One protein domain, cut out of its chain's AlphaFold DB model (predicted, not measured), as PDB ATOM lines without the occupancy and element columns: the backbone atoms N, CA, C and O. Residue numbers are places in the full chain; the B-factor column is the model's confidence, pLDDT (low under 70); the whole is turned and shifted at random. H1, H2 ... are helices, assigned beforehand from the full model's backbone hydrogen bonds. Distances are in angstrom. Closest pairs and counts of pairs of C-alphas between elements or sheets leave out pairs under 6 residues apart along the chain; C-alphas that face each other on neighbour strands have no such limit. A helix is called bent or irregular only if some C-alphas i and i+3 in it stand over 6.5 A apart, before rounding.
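This is residues 2 to 148 of the 159 residues of the protein "Hypothetical protein" of Rotaria sordida (UniProt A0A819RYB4). A long straight helix, H6, makes the axis of a rod, with the long helix H1 side by side with it and running the opposite way, and a small head of short helices, H2 to H5, gathered at the end where H6 begins and H1 ends. Beyond the other end of this body, the last part of H6 and H7 stick out as a free arm, residues 125 to 148. The printed part has 147 residues, with seven named helices in the order H1 to H7 and no named strand; its class is all helix. It is extended, with a radius of gyration of the C-alphas of 25.5 A, and spans 88 by 26 by 23 A.

H6, residues 90 to 128, is the longest helix at 57.0 A, from C-alpha 90 at (40.234, -33.963, 0.566) to C-alpha 128 at (18.315, -68.306, 40.370). H1, residues 2 to 29, measures 40.9 A and begins with C-alpha 2 at (24.729, -57.570, 39.301). It has a kink of 42 degrees near residue 22 and is only just irregular: C-alphas 25 and 28 are 6.7 A apart. The short helices are H2, residues 39 to 48, H3, residues 55 to 64, H4, residues 66 to 70, and H5, residues 75 to 85. H7, residues 131 to 147, measures 24.0 A and ends with C-alpha 147 at (28.224, -82.785, 62.405).

H6 is the hub, touching three helices; the helix packing is part aligned, with helices at a shallow tilt, and part crossed. H1 touches H6 at a shallow tilt of 24 degrees, opposite ways; their closest C-alphas, those of Leu 5 and Lys 120, are 7.1 A apart. H5 and H6 form a helical hairpin at a shallow tilt of 28 degrees, where residues 93 to 100 of H6 alone touch H5, closest at the C-alphas of Leu 82 and Lys 93, 6.2 A. H3 touches H6 at residues 91 to 92 alone, about perpendicular at 87 degrees, with the C-alphas of Leu 58 and Asn 91 closest at 5.4 A. H2 touches H3, closest at the C-alphas of Asn 43 and Val 55, 6.1 A. H1 and H2 form a helical hairpin, only just at a steep tilt, 36 degrees; H1 touches H2 with residues 22 to 28 alone, closest at the C-alphas of Tyr 25 and Asn 41, 5.7 A. H4 is close to but not clearly touching H5, and H3 and H4 meet only through their link. H7 touches no helix. Each O i to N i+4 pair is within hydrogen-bond range in H2, H3, H4, H5, H6 and H7; in H1 19 of 24 are.

The C-alphas of Leu 64 and Ile 148, the two farthest apart, are 88.4 A apart. The printed part has no cut and no long link. The mean pLDDT of the printed part is 82.4; residues 2, 123 and 125 to 132 are under 70.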
ATOM      1  N   ARG A   2      25.955 -57.963  40.032       65.31
ATOM      2  CA  ARG A   2      24.729 -57.570  39.301       65.31
ATOM      3  C   ARG A   2      24.594 -56.049  39.114       65.31
ATOM      4  O   ARG A   2      24.454 -55.596  37.988       65.31
ATOM      5  N   GLU A   3      24.774 -55.283  40.189       74.81
ATOM      6  CA  GLU A   3      24.713 -53.808  40.172       74.81
ATOM      7  C   GLU A   3      25.763 -53.170  39.255       74.81
ATOM      8  O   GLU A   3      25.455 -52.251  38.508       74.81
ATOM      9  N   ILE A   4      26.988 -53.708  39.245       76.94
ATOM     10  CA  ILE A   4      28.069 -53.245  38.360       76.94
ATOM     11  C   ILE A   4      27.685 -53.451  36.888       76.94
ATOM     12  O   ILE A   4      27.916 -52.583  36.052       76.94
ATOM     13  N   LEU A   5      27.078 -54.598  36.566       76.19
ATOM     14  CA  LEU A   5      26.674 -54.934  35.204       76.19
ATOM     15  C   LEU A   5      25.476 -54.098  34.734       76.19
ATOM     16  O   LEU A   5      25.433 -53.693  33.573       76.19
ATOM     17  N   ASP A   6      24.522 -53.822  35.624       82.69
ATOM     18  CA  ASP A   6      23.392 -52.934  35.342       82.69
ATOM     19  C   ASP A   6      23.850 -51.479  35.174       82.69
ATOM     20  O   ASP A   6      23.450 -50.835  34.207       82.69
ATOM     21  N   TYR A   7      24.764 -51.000  36.024       86.31
ATOM     22  CA  TYR A   7      25.379 -49.681  35.879       86.31
ATOM     23  C   TYR A   7      26.117 -49.537  34.544       86.31
ATOM     24  O   TYR A   7      25.887 -48.575  33.815       86.31
ATOM     25  N   LEU A   8      26.952 -50.519  34.180       82.12
ATOM     26  CA  LEU A   8      27.663 -50.527  32.896       82.12
ATOM     27  C   LEU A   8      26.696 -50.497  31.709       82.12
ATOM     28  O   LEU A   8      26.919 -49.761  30.752       82.12
ATOM     29  N   ILE A   9      25.613 -51.275  31.766       84.00
ATOM     30  CA  ILE A   9      24.609 -51.306  30.700       84.00
ATOM     31  C   ILE A   9      23.884 -49.962  30.575       84.00
ATOM     32  O   ILE A   9      23.714 -49.481  29.454       84.00
ATOM     33  N   CYS A  10      23.489 -49.353  31.695       86.44
ATOM     34  CA  CYS A  10      22.853 -48.036  31.709       86.44
ATOM     35  C   CYS A  10      23.799 -46.951  31.185       86.44
ATOM     36  O   CYS A  10      23.444 -46.246  30.243       86.44
ATOM     37  N   SER A  11      25.023 -46.876  31.711       84.19
ATOM     38  CA  SER A  11      26.026 -45.891  31.292       84.19
ATOM     39  C   SER A  11      26.340 -45.989  29.795       84.19
ATOM     40  O   SER A  11      26.350 -44.978  29.094       84.19
ATOM     41  N   LEU A  12      26.507 -47.207  29.269       83.56
ATOM     42  CA  LEU A  12      26.694 -47.412  27.832       83.56
ATOM     43  C   LEU A  12      25.467 -46.956  27.036       83.56
ATOM     44  O   LEU A  12      25.629 -46.295  26.016       83.56
ATOM     45  N   SER A  13      24.249 -47.267  27.491       84.00
ATOM     46  CA  SER A  13      23.022 -46.848  26.800       84.00
ATOM     47  C   SER A  13      22.863 -45.326  26.721       84.00
ATOM     48  O   SER A  13      22.491 -44.804  25.672       84.00
ATOM     49  N   GLU A  14      23.214 -44.602  27.786       86.19
ATOM     50  CA  GLU A  14      23.201 -43.137  27.797       86.19
ATOM     51  C   GLU A  14      24.259 -42.560  26.857       86.19
ATOM     52  O   GLU A  14      23.982 -41.626  26.102       86.19
ATOM     53  N   TYR A  15      25.449 -43.162  26.850       84.38
ATOM     54  CA  TYR A  15      26.517 -42.799  25.927       84.38
ATOM     55  C   TYR A  15      26.092 -42.967  24.459       84.38
ATOM     56  O   TYR A  15      26.341 -42.073  23.651       84.38
ATOM     57  N   TYR A  16      25.390 -44.053  24.109       81.12
ATOM     58  CA  TYR A  16      24.853 -44.232  22.754       81.12
ATOM     59  C   TYR A  16      23.832 -43.174  22.379       81.12
ATOM     60  O   TYR A  16      23.927 -42.631  21.284       81.12
ATOM     61  N   ARG A  17      22.896 -42.854  23.279       83.75
ATOM     62  CA  ARG A  17      21.886 -41.822  23.022       83.75
ATOM     63  C   ARG A  17      22.546 -40.477  22.714       83.75
ATOM     64  O   ARG A  17      22.216 -39.840  21.722       83.75
ATOM     65  N   MET A  18      23.540 -40.092  23.518       82.44
ATOM     66  CA  MET A  18      24.306 -38.863  23.298       82.44
ATOM     67  C   MET A  18      25.057 -38.879  21.957       82.44
ATOM     68  O   MET A  18      25.159 -37.850  21.289       82.44
ATOM     69  N   ILE A  19      25.616 -40.026  21.562       80.12
ATOM     70  CA  ILE A  19      26.265 -40.164  20.257       80.12
ATOM     71  C   ILE A  19      25.238 -40.026  19.138       80.12
ATOM     72  O   ILE A  19      25.454 -39.228  18.237       80.12
ATOM     73  N   GLU A  20      24.128 -40.755  19.187       80.25
ATOM     74  CA  GLU A  20      23.099 -40.758  18.146       80.25
ATOM     75  C   GLU A  20      22.556 -39.344  17.872       80.25
ATOM     76  O   GLU A  20      22.489 -38.921  16.715       80.25
ATOM     77  N   GLU A  21      22.318 -38.561  18.927       82.25
ATOM     78  CA  GLU A  21      21.942 -37.142  18.836       82.25
ATOM     79  C   GLU A  21      22.994 -36.284  18.119       82.25
ATOM     80  O   GLU A  21      22.654 -35.381  17.357       82.25
ATOM     81  N   LYS A  22      24.289 -36.553  18.319       79.38
ATOM     82  CA  LYS A  22      25.367 -35.849  17.603       79.38
ATOM     83  C   LYS A  22      25.548 -36.363  16.177       79.38
ATOM     84  O   LYS A  22      25.993 -35.622  15.307       79.38
ATOM     85  N   LEU A  23      25.212 -37.620  15.907       80.00
ATOM     86  CA  LEU A  23      25.384 -38.229  14.590       80.00
ATOM     87  C   LEU A  23      24.274 -37.886  13.602       80.00
ATOM     88  O   LEU A  23      24.484 -38.042  12.398       80.00
ATOM     89  N   GLN A  24      23.138 -37.367  14.070       82.50
ATOM     90  CA  GLN A  24      22.032 -36.962  13.200       82.50
ATOM     91  C   GLN A  24      22.473 -36.004  12.079       82.50
ATOM     92  O   GLN A  24      21.965 -36.088  10.960       82.50
ATOM     93  N   TYR A  25      23.482 -35.160  12.326       82.44
ATOM     94  CA  TYR A  25      24.008 -34.210  11.340       82.44
ATOM     95  C   TYR A  25      24.697 -34.891  10.144       82.44
ATOM     96  O   TYR A  25      24.724 -34.330   9.052       82.44
ATOM     97  N   PHE A  26      25.186 -36.126  10.303       85.00
ATOM     98  CA  PHE A  26      25.791 -36.911   9.220       85.00
ATOM     99  C   PHE A  26      24.760 -37.638   8.347       85.00
ATOM    100  O   PHE A  26      25.121 -38.196   7.310       85.00
ATOM    101  N   SER A  27      23.476 -37.626   8.723       81.88
ATOM    102  CA  SER A  27      22.417 -38.302   7.963       81.88
ATOM    103  C   SER A  27      22.281 -37.776   6.529       81.88
ATOM    104  O   SER A  27      21.949 -38.546   5.629       81.88
ATOM    105  N   ASN A  28      22.627 -36.505   6.307       82.75
ATOM    106  CA  ASN A  28      22.586 -35.835   5.005       82.75
ATOM    107  C   ASN A  28      23.863 -36.022   4.172       82.75
ATOM    108  O   ASN A  28      23.970 -35.467   3.088       82.75
ATOM    109  N   VAL A  29      24.839 -36.791   4.657       84.31
ATOM    110  CA  VAL A  29      26.064 -37.139   3.908       84.31
ATOM    111  C   VAL A  29      25.968 -38.555   3.315       84.31
ATOM    112  O   VAL A  29      26.814 -38.986   2.535       84.31
ATOM    113  N   ILE A  30      24.916 -39.296   3.660       83.88
ATOM    114  CA  ILE A  30      24.651 -40.652   3.172       83.88
ATOM    115  C   ILE A  30      24.159 -40.587   1.711       83.88
ATOM    116  O   ILE A  30      23.399 -39.669   1.384       83.88
ATOM    117  N   PRO A  31      24.536 -41.557   0.849       81.25
ATOM    118  CA  PRO A  31      23.953 -41.702  -0.483       81.25
ATOM    119  C   PRO A  31      22.425 -41.601  -0.480       81.25
ATOM    120  O   PRO A  31      21.752 -42.171   0.382       81.25
ATOM    121  N   GLY A  32      21.877 -40.815  -1.404       79.00
ATOM    122  CA  GLY A  32      20.449 -40.524  -1.524       79.00
ATOM    123  C   GLY A  32      19.951 -39.366  -0.649       79.00
ATOM    124  O   GLY A  32      18.840 -38.879  -0.861       79.00
ATOM    125  N   ARG A  33      20.747 -38.887   0.319       82.31
ATOM    126  CA  ARG A  33      20.380 -37.776   1.225       82.31
ATOM    127  C   ARG A  33      21.242 -36.528   1.071       82.31
ATOM    128  O   ARG A  33      20.904 -35.491   1.640       82.31
ATOM    129  N   VAL A  34      22.282 -36.578   0.239       82.31
ATOM    130  CA  VAL A  34      23.156 -35.424  -0.055       82.31
ATOM    131  C   VAL A  34      22.371 -34.253  -0.659       82.31
ATOM    132  O   VAL A  34      22.706 -33.090  -0.448       82.31
ATOM    133  N   ASN A  35      21.241 -34.535  -1.313       78.38
ATOM    134  CA  ASN A  35      20.287 -33.532  -1.798       78.38
ATOM    135  C   ASN A  35      19.728 -32.594  -0.717       78.38
ATOM    136  O   ASN A  35      19.304 -31.491  -1.046       78.38
ATOM    137  N   GLN A  36      19.722 -33.017   0.547       83.06
ATOM    138  CA  GLN A  36      19.161 -32.272   1.679       83.06
ATOM    139  C   GLN A  36      20.242 -31.524   2.479       83.06
ATOM    140  O   GLN A  36      19.977 -30.996   3.561       83.06
ATOM    141  N   LEU A  37      21.481 -31.489   1.979       84.88
ATOM    142  CA  LEU A  37      22.605 -30.874   2.670       84.88
ATOM    143  C   LEU A  37      22.472 -29.342   2.705       84.88
ATOM    144  O   LEU A  37      22.392 -28.687   1.668       84.88
ATOM    145  N   THR A  38      22.524 -28.768   3.907       86.81
ATOM    146  CA  THR A  38      22.551 -27.319   4.149       86.81
ATOM    147  C   THR A  38      23.908 -26.906   4.711       86.81
ATOM    148  O   THR A  38      24.617 -27.718   5.311       86.81
ATOM    149  N   LEU A  39      24.272 -25.631   4.562       86.06
ATOM    150  CA  LEU A  39      25.518 -25.103   5.127       86.06
ATOM    151  C   LEU A  39      25.553 -25.223   6.661       86.06
ATOM    152  O   LEU A  39      26.604 -25.471   7.243       86.06
ATOM    153  N   GLU A  40      24.400 -25.113   7.322       86.81
ATOM    154  CA  GLU A  40      24.266 -25.329   8.767       86.81
ATOM    155  C   GLU A  40      24.638 -26.762   9.174       86.81
ATOM    156  O   GLU A  40      25.416 -26.957  10.109       86.81
ATOM    157  N   ASN A  41      24.183 -27.767   8.418       86.00
ATOM    158  CA  ASN A  41      24.553 -29.164   8.658       86.00
ATOM    159  C   ASN A  41      26.063 -29.381   8.500       86.00
ATOM    160  O   ASN A  41      26.675 -30.087   9.302       86.00
ATOM    161  N   VAL A  42      26.682 -28.743   7.502       87.81
ATOM    162  CA  VAL A  42      28.133 -28.837   7.285       87.81
ATOM    163  C   VAL A  42      28.920 -28.151   8.401       87.81
ATOM    164  O   VAL A  42      29.924 -28.703   8.849       87.81
ATOM    165  N   ASN A  43      28.446 -27.012   8.917       87.56
ATOM    166  CA  ASN A  43      29.035 -26.375  10.099       87.56
ATOM    167  C   ASN A  43      29.007 -27.313  11.313       87.56
ATOM    168  O   ASN A  43      30.026 -27.498  11.973       87.56
ATOM    169  N   LYS A  44      27.874 -27.978  11.566       88.25
ATOM    170  CA  LYS A  44      27.750 -28.946  12.667       88.25
ATOM    171  C   LYS A  44      28.666 -30.158  12.492       88.25
ATOM    172  O   LYS A  44      29.283 -30.606  13.453       88.25
ATOM    173  N   ILE A  45      28.821 -30.655  11.266       87.50
ATOM    174  CA  ILE A  45      29.797 -31.710  10.951       87.50
ATOM    175  C   ILE A  45      31.227 -31.231  11.238       87.50
ATOM    176  O   ILE A  45      32.018 -31.985  11.807       87.50
ATOM    177  N   ALA A  46      31.554 -29.985  10.887       86.75
ATOM    178  CA  ALA A  46      32.868 -29.403  11.132       86.75
ATOM    179  C   ALA A  46      33.170 -29.166  12.620       86.75
ATOM    180  O   ALA A  46      34.311 -29.335  13.037       86.75
ATOM    181  N   GLU A  47      32.159 -28.856  13.437       85.94
ATOM    182  CA  GLU A  47      32.294 -28.798  14.900       85.94
ATOM    183  C   GLU A  47      32.633 -30.175  15.499       85.94
ATOM    184  O   GLU A  47      33.417 -30.274  16.444       85.94
ATOM    185  N   ILE A  48      32.052 -31.250  14.956       84.88
ATOM    186  CA  ILE A  48      32.262 -32.621  15.446       84.88
ATOM    187  C   ILE A  48      33.606 -33.184  14.970       84.88
ATOM    188  O   ILE A  48      34.246 -33.955  15.688       84.88
ATOM    189  N   MET A  49      34.029 -32.830  13.756       83.81
ATOM    190  CA  MET A  49      35.204 -33.404  13.117       83.81
ATOM    191  C   MET A  49      36.401 -32.438  13.119       83.81
ATOM    192  O   MET A  49      36.431 -31.487  12.338       83.81
ATOM    193  N   PRO A  50      37.466 -32.719  13.894       75.12
ATOM    194  CA  PRO A  50      38.666 -31.895  13.868       75.12
ATOM    195  C   PRO A  50      39.450 -32.047  12.548       75.12
ATOM    196  O   PRO A  50      39.680 -33.155  12.040       75.12
ATOM    197  N   GLY A  51      39.929 -30.916  12.020       78.00
ATOM    198  CA  GLY A  51      40.835 -30.867  10.866       78.00
ATOM    199  C   GLY A  51      40.159 -30.742   9.496       78.00
ATOM    200  O   GLY A  51      40.729 -31.204   8.509       78.00
ATOM    201  N   ILE A  52      38.961 -30.156   9.426       82.06
ATOM    202  CA  ILE A  52      38.384 -29.661   8.166       82.06
ATOM    203  C   ILE A  52      38.988 -28.286   7.861       82.06
ATOM    204  O   ILE A  52      39.036 -27.425   8.736       82.06
ATOM    205  N   SER A  53      39.472 -28.092   6.630       76.38
ATOM    206  CA  SER A  53      40.241 -26.890   6.260       76.38
ATOM    207  C   SER A  53      39.364 -25.638   6.152       76.38
ATOM    208  O   SER A  53      39.766 -24.558   6.567       76.38
ATOM    209  N   SER A  54      38.166 -25.784   5.581       85.81
ATOM    210  CA  SER A  54      37.130 -24.749   5.513       85.81
ATOM    211  C   SER A  54      35.769 -25.414   5.305       85.81
ATOM    212  O   SER A  54      35.653 -26.372   4.534       85.81
ATOM    213  N   VAL A  55      34.743 -24.903   5.986       87.44
ATOM    214  CA  VAL A  55      33.355 -25.381   5.871       87.44
ATOM    215  C   VAL A  55      32.820 -25.153   4.457       87.44
ATOM    216  O   VAL A  55      32.152 -26.021   3.903       87.44
ATOM    217  N   GLU A  56      33.156 -24.016   3.847       87.56
ATOM    218  CA  GLU A  56      32.722 -23.664   2.492       87.56
ATOM    219  C   GLU A  56      33.300 -24.636   1.461       87.56
ATOM    220  O   GLU A  56      32.569 -25.140   0.613       87.56
ATOM    221  N   LEU A  57      34.589 -24.974   1.593       88.44
ATOM    222  CA  LEU A  57      35.235 -25.962   0.726       88.44
ATOM    223  C   LEU A  57      34.594 -27.341   0.878       88.44
ATOM    224  O   LEU A  57      34.314 -27.994  -0.123       88.44
ATOM    225  N   LEU A  58      34.305 -27.770   2.111       90.06
ATOM    226  CA  LEU A  58      33.602 -29.030   2.347       90.06
ATOM    227  C   LEU A  58      32.203 -29.023   1.713       90.06
ATOM    228  O   LEU A  58      31.821 -29.999   1.070       90.06
ATOM    229  N   TYR A  59      31.450 -27.931   1.863       90.06
ATOM    230  CA  TYR A  59      30.124 -27.800   1.262       90.06
ATOM    231  C   TYR A  59      30.199 -27.884  -0.268       90.06
ATOM    232  O   TYR A  59      29.466 -28.664  -0.874       90.06
ATOM    233  N   SER A  60      31.125 -27.156  -0.897       88.81
ATOM    234  CA  SER A  60      31.339 -27.213  -2.345       88.81
ATOM    235  C   SER A  60      31.779 -28.599  -2.825       88.81
ATOM    236  O   SER A  60      31.242 -29.090  -3.814       88.81
ATOM    237  N   GLU A  61      32.704 -29.263  -2.125       90.31
ATOM    238  CA  GLU A  61      33.144 -30.624  -2.464       90.31
ATOM    239  C   GLU A  61      31.982 -31.629  -2.421       90.31
ATOM    240  O   GLU A  61      31.823 -32.422  -3.348       90.31
ATOM    241  N   LEU A  62      31.145 -31.579  -1.379       89.31
ATOM    242  CA  LEU A  62      29.987 -32.469  -1.243       89.31
ATOM    243  C   LEU A  62      28.918 -32.200  -2.313       89.31
ATOM    244  O   LEU A  62      28.325 -33.145  -2.825       89.31
ATOM    245  N   GLN A  63      28.700 -30.935  -2.688       88.19
ATOM    246  CA  GLN A  63      27.779 -30.582  -3.775       88.19
ATOM    247  C   GLN A  63      28.279 -31.072  -5.140       88.19
ATOM    248  O   GLN A  63      27.487 -31.579  -5.931       88.19
ATOM    249  N   LEU A  64      29.585 -30.972  -5.409       87.75
ATOM    250  CA  LEU A  64      30.184 -31.474  -6.651       87.75
ATOM    251  C   LEU A  64      30.088 -32.998  -6.760       87.75
ATOM    252  O   LEU A  64      29.783 -33.524  -7.826       87.75
ATOM    253  N   LEU A  65      30.304 -33.700  -5.648       85.94
ATOM    254  CA  LEU A  65      30.245 -35.159  -5.589       85.94
ATOM    255  C   LEU A  65      28.817 -35.712  -5.527       85.94
ATOM    256  O   LEU A  65      28.645 -36.925  -5.589       85.94
ATOM    257  N   LYS A  66      27.793 -34.862  -5.394       85.69
ATOM    258  CA  LYS A  66      26.415 -35.279  -5.102       85.69
ATOM    259  C   LYS A  66      25.887 -36.350  -6.056       85.69
ATOM    260  O   LYS A  66      25.406 -37.384  -5.607       85.69
ATOM    261  N   ASN A  67      26.017 -36.113  -7.359       83.50
ATOM    262  CA  ASN A  67      25.505 -37.030  -8.380       83.50
ATOM    263  C   ASN A  67      26.268 -38.360  -8.388       83.50
ATOM    264  O   ASN A  67      25.667 -39.413  -8.579       83.50
ATOM    265  N   ASP A  68      27.582 -38.308  -8.152       82.00
ATOM    266  CA  ASP A  68      28.403 -39.509  -8.045       82.00
ATOM    267  C   ASP A  68      28.015 -40.302  -6.793       82.00
ATOM    268  O   ASP A  68      27.816 -41.507  -6.872       82.00
ATOM    269  N   ILE A  69      27.851 -39.638  -5.645       82.94
ATOM    270  CA  ILE A  69      27.483 -40.266  -4.371       82.94
ATOM    271  C   ILE A  69      26.105 -40.926  -4.451       82.94
ATOM    272  O   ILE A  69      25.963 -42.073  -4.036       82.94
ATOM    273  N   ASP A  70      25.108 -40.225  -4.995       81.94
ATOM    274  CA  ASP A  70      23.733 -40.725  -5.108       81.94
ATOM    275  C   ASP A  70      23.600 -41.895  -6.099       81.94
ATOM    276  O   ASP A  70      22.584 -42.590  -6.090       81.94
ATOM    277  N   SER A  71      24.619 -42.148  -6.930       83.38
ATOM    278  CA  SER A  71      24.674 -43.337  -7.788       83.38
ATOM    279  C   SER A  71      25.050 -44.620  -7.035       83.38
ATOM    280  O   SER A  71      24.792 -45.716  -7.532       83.38
ATOM    281  N   PHE A  72      25.639 -44.496  -5.841       83.12
ATOM    282  CA  PHE A  72      26.069 -45.626  -5.024       83.12
ATOM    283  C   PHE A  72      24.997 -46.024  -4.013       83.12
ATOM    284  O   PHE A  72      24.307 -45.181  -3.439       83.12
ATOM    285  N   ILE A  73      24.898 -47.325  -3.744       76.75
ATOM    286  CA  ILE A  73      23.978 -47.848  -2.724       76.75
ATOM    287  C   ILE A  73      24.672 -47.854  -1.358       76.75
ATOM    288  O   ILE A  73      24.045 -47.568  -0.335       76.75
ATOM    289  N   GLU A  74      25.982 -48.126  -1.324       82.25
ATOM    290  CA  GLU A  74      26.723 -48.297  -0.076       82.25
ATOM    291  C   GLU A  74      27.883 -47.296   0.108       82.25
ATOM    292  O   GLU A  74      28.634 -46.968  -0.808       82.25
ATOM    293  N   LEU A  75      28.103 -46.852   1.355       82.56
ATOM    294  CA  LEU A  75      29.216 -45.956   1.729       82.56
ATOM    295  C   LEU A  75      30.625 -46.467   1.347       82.56
ATOM    296  O   LEU A  75      31.473 -45.640   0.996       82.56
ATOM    297  N   PRO A  76      30.942 -47.776   1.436       86.38
ATOM    298  CA  PRO A  76      32.243 -48.292   1.013       86.38
ATOM    299  C   PRO A  76      32.545 -48.056  -0.476       86.38
ATOM    300  O   PRO A  76      33.711 -47.867  -0.841       86.38
ATOM    301  N   GLU A  77      31.519 -48.011  -1.329       87.00
ATOM    302  CA  GLU A  77      31.662 -47.726  -2.761       87.00
ATOM    303  C   GLU A  77      32.091 -46.270  -2.979       87.00
ATOM    304  O   GLU A  77      33.051 -46.007  -3.709       87.00
ATOM    305  N   VAL A  78      31.484 -45.336  -2.234       87.00
ATOM    306  CA  VAL A  78      31.856 -43.910  -2.231       87.00
ATOM    307  C   VAL A  78      33.333 -43.731  -1.871       87.00
ATOM    308  O   VAL A  78      34.074 -43.035  -2.565       87.00
ATOM    309  N   ILE A  79      33.814 -44.406  -0.822       86.88
ATOM    310  CA  ILE A  79      35.233 -44.354  -0.433       86.88
ATOM    311  C   ILE A  79      36.144 -44.928  -1.515       86.88
ATOM    312  O   ILE A  79      37.227 -44.389  -1.757       86.88
ATOM    313  N   SER A  80      35.732 -46.014  -2.164       87.06
ATOM    314  CA  SER A  80      36.506 -46.632  -3.242       87.06
ATOM    315  C   SER A  80      36.639 -45.679  -4.431       87.06
ATOM    316  O   SER A  80      37.742 -45.490  -4.946       87.06
ATOM    317  N   LYS A  81      35.564 -44.967  -4.784       86.06
ATOM    318  CA  LYS A  81      35.585 -43.909  -5.799       86.06
ATOM    319  C   LYS A  81      36.484 -42.736  -5.396       86.06
ATOM    320  O   LYS A  81      37.328 -42.315  -6.184       86.06
ATOM    321  N   LEU A  82      36.381 -42.257  -4.156       86.56
ATOM    322  CA  LEU A  82      37.221 -41.167  -3.635       86.56
ATOM    323  C   LEU A  82      38.708 -41.545  -3.547       86.56
ATOM    324  O   LEU A  82      39.575 -40.674  -3.627       86.56
ATOM    325  N   LYS A  83      39.037 -42.835  -3.408       86.19
ATOM    326  CA  LYS A  83      40.419 -43.322  -3.529       86.19
ATOM    327  C   LYS A  83      40.935 -43.212  -4.963       86.19
ATOM    328  O   LYS A  83      42.076 -42.798  -5.134       86.19
ATOM    329  N   ILE A  84      40.105 -43.525  -5.962       86.06
ATOM    330  CA  ILE A  84      40.459 -43.429  -7.391       86.06
ATOM    331  C   ILE A  84      40.648 -41.965  -7.813       86.06
ATOM    332  O   ILE A  84      41.608 -41.647  -8.503       86.06
ATOM    333  N   ILE A  85      39.769 -41.067  -7.353       82.62
ATOM    334  CA  ILE A  85      39.857 -39.615  -7.615       82.62
ATOM    335  C   ILE A  85      41.082 -38.983  -6.912       82.62
ATOM    336  O   ILE A  85      41.538 -37.896  -7.267       82.62
ATOM    337  N   GLY A  86      41.661 -39.662  -5.916       82.00
ATOM    338  CA  GLY A  86      42.884 -39.231  -5.247       82.00
ATOM    339  C   GLY A  86      42.651 -38.085  -4.260       82.00
ATOM    340  O   GLY A  86      42.012 -38.286  -3.221       82.00
ATOM    341  N   ASN A  87      43.224 -36.915  -4.559       79.31
ATOM    342  CA  ASN A  87      43.208 -35.715  -3.706       79.31
ATOM    343  C   ASN A  87      42.258 -34.613  -4.214       79.31
ATOM    344  O   ASN A  87      42.333 -33.493  -3.726       79.31
ATOM    345  N   GLY A  88      41.367 -34.909  -5.169       82.62
ATOM    346  CA  GLY A  88      40.431 -33.912  -5.713       82.62
ATOM    347  C   GLY A  88      39.423 -33.359  -4.694       82.62
ATOM    348  O   GLY A  88      39.001 -32.215  -4.820       82.62
ATOM    349  N   HIS A  89      39.076 -34.143  -3.667       87.44
ATOM    350  CA  HIS A  89      38.098 -33.769  -2.632       87.44
ATOM    351  C   HIS A  89      38.570 -34.207  -1.233       87.44
ATOM    352  O   HIS A  89      38.095 -35.214  -0.689       87.44
ATOM    353  N   PRO A  90      39.589 -33.534  -0.669       88.44
ATOM    354  CA  PRO A  90      40.234 -33.963   0.566       88.44
ATOM    355  C   PRO A  90      39.312 -33.866   1.789       88.44
ATOM    356  O   PRO A  90      39.385 -34.740   2.655       88.44
ATOM    357  N   ASN A  91      38.428 -32.864   1.864       90.00
ATOM    358  CA  ASN A  91      37.530 -32.691   3.006       90.00
ATOM    359  C   ASN A  91      36.396 -33.725   2.963       90.00
ATOM    360  O   ASN A  91      36.161 -34.411   3.959       90.00
ATOM    361  N   ALA A  92      35.761 -33.919   1.804       89.00
ATOM    362  CA  ALA A  92      34.716 -34.926   1.628       89.00
ATOM    363  C   ALA A  92      35.246 -36.339   1.916       89.00
ATOM    364  O   ALA A  92      34.637 -37.099   2.669       89.00
ATOM    365  N   LYS A  93      36.438 -36.677   1.405       89.25
ATOM    366  CA  LYS A  93      37.112 -37.952   1.695       89.25
ATOM    367  C   LYS A  93      37.310 -38.177   3.189       89.25
ATOM    368  O   LYS A  93      37.052 -39.278   3.671       89.25
ATOM    369  N   ARG A  94      37.723 -37.143   3.925       89.06
ATOM    370  CA  ARG A  94      37.882 -37.211   5.382       89.06
ATOM    371  C   ARG A  94      36.546 -37.503   6.067       89.06
ATOM    372  O   ARG A  94      36.485 -38.412   6.892       89.06
ATOM    373  N   VAL A  95      35.484 -36.794   5.684       89.88
ATOM    374  CA  VAL A  95      34.137 -36.983   6.248       89.88
ATOM    375  C   VAL A  95      33.629 -38.404   6.004       89.88
ATOM    376  O   VAL A  95      33.187 -39.060   6.946       89.88
ATOM    377  N   TYR A  96      33.754 -38.935   4.784       89.25
ATOM    378  CA  TYR A  96      33.332 -40.308   4.491       89.25
ATOM    379  C   TYR A  96      34.158 -41.360   5.244       89.25
ATOM    380  O   TYR A  96      33.612 -42.372   5.684       89.25
ATOM    381  N   GLN A  97      35.465 -41.136   5.426       88.75
ATOM    382  CA  GLN A  97      36.318 -42.042   6.204       88.75
ATOM    383  C   GLN A  97      35.907 -42.058   7.674       88.75
ATOM    384  O   GLN A  97      35.794 -43.127   8.275       88.75
ATOM    385  N   PHE A  98      35.653 -40.874   8.234       88.88
ATOM    386  CA  PHE A  98      35.160 -40.723   9.595       88.88
ATOM    387  C   PHE A  98      33.808 -41.419   9.773       88.88
ATOM    388  O   PHE A  98      33.648 -42.223  10.688       88.88
ATOM    389  N   LEU A  99      32.868 -41.191   8.850       87.94
ATOM    390  CA  LEU A  99      31.543 -41.805   8.870       87.94
ATOM    391  C   LEU A  99      31.613 -43.339   8.820       87.94
ATOM    392  O   LEU A  99      30.873 -44.016   9.533       87.94
ATOM    393  N   LEU A 100      32.524 -43.907   8.026       86.62
ATOM    394  CA  LEU A 100      32.709 -45.355   7.960       86.62
ATOM    395  C   LEU A 100      33.310 -45.921   9.259       86.62
ATOM    396  O   LEU A 100      32.784 -46.892   9.801       86.62
ATOM    397  N   ALA A 101      34.371 -45.302   9.788       88.19
ATOM    398  CA  ALA A 101      35.002 -45.713  11.048       88.19
ATOM    399  C   ALA A 101      34.018 -45.659  12.227       88.19
ATOM    400  O   ALA A 101      33.982 -46.546  13.085       88.19
ATOM    401  N   LEU A 102      33.172 -44.635  12.228       85.50
ATOM    402  CA  LEU A 102      32.095 -44.462  13.179       85.50
ATOM    403  C   LEU A 102      31.053 -45.582  13.070       85.50
ATOM    404  O   LEU A 102      30.750 -46.215  14.078       85.50
ATOM    405  N   ARG A 103      30.551 -45.890  11.864       82.44
ATOM    406  CA  ARG A 103      29.602 -47.002  11.658       82.44
ATOM    407  C   ARG A 103      30.175 -48.342  12.113       82.44
ATOM    408  O   ARG A 103      29.468 -49.113  12.754       82.44
ATOM    409  N   ILE A 104      31.452 -48.601  11.829       84.44
ATOM    410  CA  ILE A 104      32.146 -49.819  12.280       84.44
ATOM    411  C   ILE A 104      32.191 -49.878  13.812       84.44
ATOM    412  O   ILE A 104      31.930 -50.926  14.403       84.44
ATOM    413  N   THR A 105      32.480 -48.753  14.464       86.12
ATOM    414  CA  THR A 105      32.543 -48.659  15.928       86.12
ATOM    415  C   THR A 105      31.170 -48.879  16.562       86.12
ATOM    416  O   THR A 105      31.055 -49.664  17.500       86.12
ATOM    417  N   VAL A 106      30.118 -48.250  16.023       82.88
ATOM    418  CA  VAL A 106      28.730 -48.442  16.479       82.88
ATOM    419  C   VAL A 106      28.329 -49.913  16.362       82.88
ATOM    420  O   VAL A 106      27.958 -50.510  17.366       82.88
ATOM    421  N   ALA A 107      28.515 -50.535  15.195       84.00
ATOM    422  CA  ALA A 107      28.184 -51.948  14.986       84.00
ATOM    423  C   ALA A 107      28.969 -52.893  15.920       84.00
ATOM    424  O   ALA A 107      28.417 -53.848  16.473       84.00
ATOM    425  N   THR A 108      30.260 -52.619  16.132       83.12
ATOM    426  CA  THR A 108      31.100 -53.394  17.060       83.12
ATOM    427  C   THR A 108      30.564 -53.295  18.482       83.12
ATOM    428  O   THR A 108      30.410 -54.306  19.172       83.12
ATOM    429  N   ASN A 109      30.238 -52.081  18.915       81.88
ATOM    430  CA  ASN A 109      29.774 -51.847  20.266       81.88
ATOM    431  C   ASN A 109      28.349 -52.414  20.473       81.88
ATOM    432  O   ASN A 109      28.092 -53.001  21.525       81.88
ATOM    433  N   GLU A 110      27.450 -52.347  19.482       81.94
ATOM    434  CA  GLU A 110      26.123 -52.994  19.507       81.94
ATOM    435  C   GLU A 110      26.233 -54.521  19.644       81.94
ATOM    436  O   GLU A 110      25.521 -55.148  20.441       81.94
ATOM    437  N   CYS A 111      27.172 -55.126  18.910       84.94
ATOM    438  CA  CYS A 111      27.484 -56.550  19.004       84.94
ATOM    439  C   CYS A 111      28.004 -56.919  20.404       84.94
ATOM    440  O   CYS A 111      27.516 -57.870  21.025       84.94
ATOM    441  N   CYS A 112      28.948 -56.143  20.948       85.12
ATOM    442  CA  CYS A 112      29.446 -56.329  22.312       85.12
ATOM    443  C   CYS A 112      28.334 -56.166  23.355       85.12
ATOM    444  O   CYS A 112      28.235 -56.967  24.285       85.12
ATOM    445  N   PHE A 113      27.455 -55.182  23.184       83.25
ATOM    446  CA  PHE A 113      26.346 -54.926  24.096       83.25
ATOM    447  C   PHE A 113      25.314 -56.057  24.085       83.25
ATOM    448  O   PHE A 113      24.835 -56.476  25.139       83.25
ATOM    449  N   SER A 114      25.018 -56.614  22.911       83.19
ATOM    450  CA  SER A 114      24.153 -57.789  22.775       83.19
ATOM    451  C   SER A 114      24.730 -59.000  23.514       83.19
ATOM    452  O   SER A 114      24.018 -59.670  24.264       83.19
ATOM    453  N   LYS A 115      26.046 -59.234  23.406       84.00
ATOM    454  CA  LYS A 115      26.743 -60.277  24.181       84.00
ATOM    455  C   LYS A 115      26.701 -59.999  25.685       84.00
ATOM    456  O   LYS A 115      26.441 -60.913  26.464       84.00
ATOM    457  N   LEU A 116      26.893 -58.748  26.102       83.56
ATOM    458  CA  LEU A 116      26.825 -58.348  27.509       83.56
ATOM    459  C   LEU A 116      25.433 -58.597  28.105       83.56
ATOM    460  O   LEU A 116      25.321 -59.125  29.210       83.56
ATOM    461  N   LYS A 117      24.365 -58.294  27.353       83.56
ATOM    462  CA  LYS A 117      22.982 -58.619  27.737       83.56
ATOM    463  C   LYS A 117      22.772 -60.123  27.906       83.56
ATOM    464  O   LYS A 117      22.153 -60.536  28.885       83.56
ATOM    465  N   LEU A 118      23.310 -60.948  27.003       84.69
ATOM    466  CA  LEU A 118      23.249 -62.410  27.131       84.69
ATOM    467  C   LEU A 118      23.991 -62.906  28.377       84.69
ATOM    468  O   LEU A 118      23.452 -63.731  29.112       84.69
ATOM    469  N   ILE A 119      25.185 -62.374  28.654       82.12
ATOM    470  CA  ILE A 119      25.948 -62.686  29.873       82.12
ATOM    471  C   ILE A 119      25.147 -62.283  31.114       82.12
ATOM    472  O   ILE A 119      25.009 -63.093  32.031       82.12
ATOM    473  N   LYS A 120      24.549 -61.082  31.130       78.81
ATOM    474  CA  LYS A 120      23.675 -60.632  32.222       78.81
ATOM    475  C   LYS A 120      22.521 -61.598  32.463       78.81
ATOM    476  O   LYS A 120      22.297 -62.016  33.598       78.81
ATOM    477  N   ASN A 121      21.803 -61.957  31.402       79.56
ATOM    478  CA  ASN A 121      20.676 -62.877  31.492       79.56
ATOM    479  C   ASN A 121      21.141 -64.241  32.004       79.56
ATOM    480  O   ASN A 121      20.556 -64.768  32.944       79.56
ATOM    481  N   LYS A 122      22.243 -64.778  31.473       77.81
ATOM    482  CA  LYS A 122      22.789 -66.067  31.903       77.81
ATOM    483  C   LYS A 122      23.228 -66.061  33.366       77.81
ATOM    484  O   LYS A 122      22.942 -67.026  34.067       77.81
ATOM    485  N   LEU A 123      23.862 -64.995  33.855       69.69
ATOM    486  CA  LEU A 123      24.199 -64.849  35.276       69.69
ATOM    487  C   LEU A 123      22.943 -64.793  36.151       69.69
ATOM    488  O   LEU A 123      22.908 -65.433  37.198       69.69
ATOM    489  N   ARG A 124      21.889 -64.096  35.707       70.62
ATOM    490  CA  ARG A 124      20.592 -64.095  36.395       70.62
ATOM    491  C   ARG A 124      20.000 -65.505  36.456       70.62
ATOM    492  O   ARG A 124      19.641 -65.926  37.542       70.62
ATOM    493  N   PHE A 125      19.958 -66.257  35.360       62.69
ATOM    494  CA  PHE A 125      19.392 -67.615  35.351       62.69
ATOM    495  C   PHE A 125      20.243 -68.642  36.118       62.69
ATOM    496  O   PHE A 125      19.716 -69.407  36.916       62.69
ATOM    497  N   THR A 126      21.568 -68.624  35.954       61.09
ATOM    498  CA  THR A 126      22.466 -69.614  36.586       61.09
ATOM    499  C   THR A 126      22.490 -69.485  38.113       61.09
ATOM    500  O   THR A 126      22.682 -70.481  38.804       61.09
ATOM    501  N   LEU A 127      22.267 -68.276  38.639       57.22
ATOM    502  CA  LEU A 127      22.153 -68.027  40.077       57.22
ATOM    503  C   LEU A 127      20.750 -68.280  40.639       57.22
ATOM    504  O   LEU A 127      20.638 -68.371  41.848       57.22
ATOM    505  N   THR A 128      19.690 -68.348  39.827       59.78
ATOM    506  CA  THR A 128      18.315 -68.306  40.370       59.78
ATOM    507  C   THR A 128      17.553 -69.623  40.254       59.78
ATOM    508  O   THR A 128      16.498 -69.703  40.862       59.78
ATOM    509  N   THR A 129      17.998 -70.624  39.480       61.28
ATOM    510  CA  THR A 129      17.008 -71.636  39.044       61.28
ATOM    511  C   THR A 129      17.323 -73.107  39.293       61.28
ATOM    512  O   THR A 129      16.376 -73.829  39.508       61.28
ATOM    513  N   ASP A 130      18.573 -73.577  39.360       64.88
ATOM    514  CA  ASP A 130      18.798 -75.014  39.659       64.88
ATOM    515  C   ASP A 130      20.127 -75.253  40.368       64.88
ATOM    516  O   ASP A 130      20.207 -75.873  41.423       64.88
ATOM    517  N   LYS A 131      21.218 -74.709  39.822       69.69
ATOM    518  CA  LYS A 131      22.554 -74.925  40.395       69.69
ATOM    519  C   LYS A 131      22.713 -74.342  41.795       69.69
ATOM    520  O   LYS A 131      23.493 -74.885  42.563       69.69
ATOM    521  N   MET A 132      22.004 -73.259  42.120       65.31
ATOM    522  CA  MET A 132      22.012 -72.684  43.467       65.31
ATOM    523  C   MET A 132      21.263 -73.574  44.461       65.31
ATOM    524  O   MET A 132      21.761 -73.776  45.560       65.31
ATOM    525  N   GLU A 133      20.128 -74.153  44.069       70.38
ATOM    526  CA  GLU A 133      19.381 -75.097  44.908       70.38
ATOM    527  C   GLU A 133      20.200 -76.368  45.158       70.38
ATOM    528  O   GLU A 133      20.379 -76.763  46.306       70.38
ATOM    529  N   TRP A 134      20.815 -76.929  44.111       77.88
ATOM    530  CA  TRP A 134      21.754 -78.049  44.239       77.88
ATOM    531  C   TRP A 134      22.985 -77.708  45.092       77.88
ATOM    532  O   TRP A 134      23.442 -78.541  45.867       77.88
ATOM    533  N   LEU A 135      23.525 -76.489  44.987       76.00
ATOM    534  CA  LEU A 135      24.655 -76.038  45.811       76.00
ATOM    535  C   LEU A 135      24.274 -75.879  47.283       76.00
ATOM    536  O   LEU A 135      25.057 -76.272  48.143       76.00
ATOM    537  N   ILE A 136      23.097 -75.320  47.573       78.06
ATOM    538  CA  ILE A 136      22.575 -75.214  48.939       78.06
ATOM    539  C   ILE A 136      22.357 -76.616  49.503       78.06
ATOM    540  O   ILE A 136      22.844 -76.891  50.594       78.06
ATOM    541  N   LEU A 137      21.731 -77.518  48.738       85.06
ATOM    542  CA  LEU A 137      21.518 -78.907  49.140       85.06
ATOM    543  C   LEU A 137      22.847 -79.610  49.458       85.06
ATOM    544  O   LEU A 137      23.027 -80.088  50.574       85.06
ATOM    545  N   CYS A 138      23.822 -79.579  48.542       84.06
ATOM    546  CA  CYS A 138      25.143 -80.171  48.776       84.06
ATOM    547  C   CYS A 138      25.905 -79.521  49.944       84.06
ATOM    548  O   CYS A 138      26.666 -80.205  50.623       84.06
ATOM    549  N   SER A 139      25.742 -78.213  50.175       81.31
ATOM    550  CA  SER A 139      26.338 -77.537  51.335       81.31
ATOM    551  C   SER A 139      25.700 -78.025  52.632       81.31
ATOM    552  O   SER A 139      26.418 -78.365  53.562       81.31
ATOM    553  N   THR A 140      24.370 -78.135  52.678       81.88
ATOM    554  CA  THR A 140      23.656 -78.640  53.859       81.88
ATOM    555  C   THR A 140      23.936 -80.117  54.132       81.88
ATOM    556  O   THR A 140      24.100 -80.491  55.288       81.88
ATOM    557  N   GLU A 141      24.049 -80.957  53.097       86.19
ATOM    558  CA  GLU A 141      24.459 -82.360  53.244       86.19
ATOM    559  C   GLU A 141      25.875 -82.462  53.813       86.19
ATOM    560  O   GLU A 141      26.116 -83.255  54.719       86.19
ATOM    561  N   ARG A 142      26.806 -81.638  53.319       86.12
ATOM    562  CA  ARG A 142      28.179 -81.600  53.832       86.12
ATOM    563  C   ARG A 142      28.225 -81.150  55.289       86.12
ATOM    564  O   ARG A 142      28.852 -81.831  56.091       86.12
ATOM    565  N   ASP A 143      27.522 -80.073  55.631       83.69
ATOM    566  CA  ASP A 143      27.454 -79.571  57.006       83.69
ATOM    567  C   ASP A 143      26.843 -80.626  57.946       83.69
ATOM    568  O   ASP A 143      27.333 -80.834  59.052       83.69
ATOM    569  N   LEU A 144      25.800 -81.351  57.520       84.44
ATOM    570  CA  LEU A 144      25.226 -82.455  58.300       84.44
ATOM    571  C   LEU A 144      26.223 -83.604  58.495       84.44
ATOM    572  O   LEU A 144      26.347 -84.110  59.606       84.44
ATOM    573  N   LEU A 145      26.944 -83.998  57.443       82.31
ATOM    574  CA  LEU A 145      27.952 -85.060  57.501       82.31
ATOM    575  C   LEU A 145      29.143 -84.698  58.397       82.31
ATOM    576  O   LEU A 145      29.664 -85.573  59.079       82.31
ATOM    577  N   GLU A 146      29.543 -83.428  58.442       78.88
ATOM    578  CA  GLU A 146      30.587 -82.939  59.355       78.88
ATOM    579  C   GLU A 146      30.124 -82.913  60.822       78.88
ATOM    580  O   GLU A 146      30.936 -83.079  61.730       78.88
ATOM    581  N   ASN A 147      28.818 -82.758  61.065       77.75
ATOM    582  CA  ASN A 147      28.224 -82.785  62.405       77.75
ATOM    583  C   ASN A 147      27.853 -84.200  62.893       77.75
ATOM    584  O   ASN A 147      27.508 -84.379  64.064       77.75
ATOM    585  N   ILE A 148      27.921 -85.216  62.030       76.19
ATOM    586  CA  ILE A 148      27.736 -86.618  62.414       76.19
ATOM    587  C   ILE A 148      29.078 -87.162  62.924       76.19
ATOM    588  O   ILE A 148      30.036 -87.314  62.170       76.19
TER     589      ILE A 148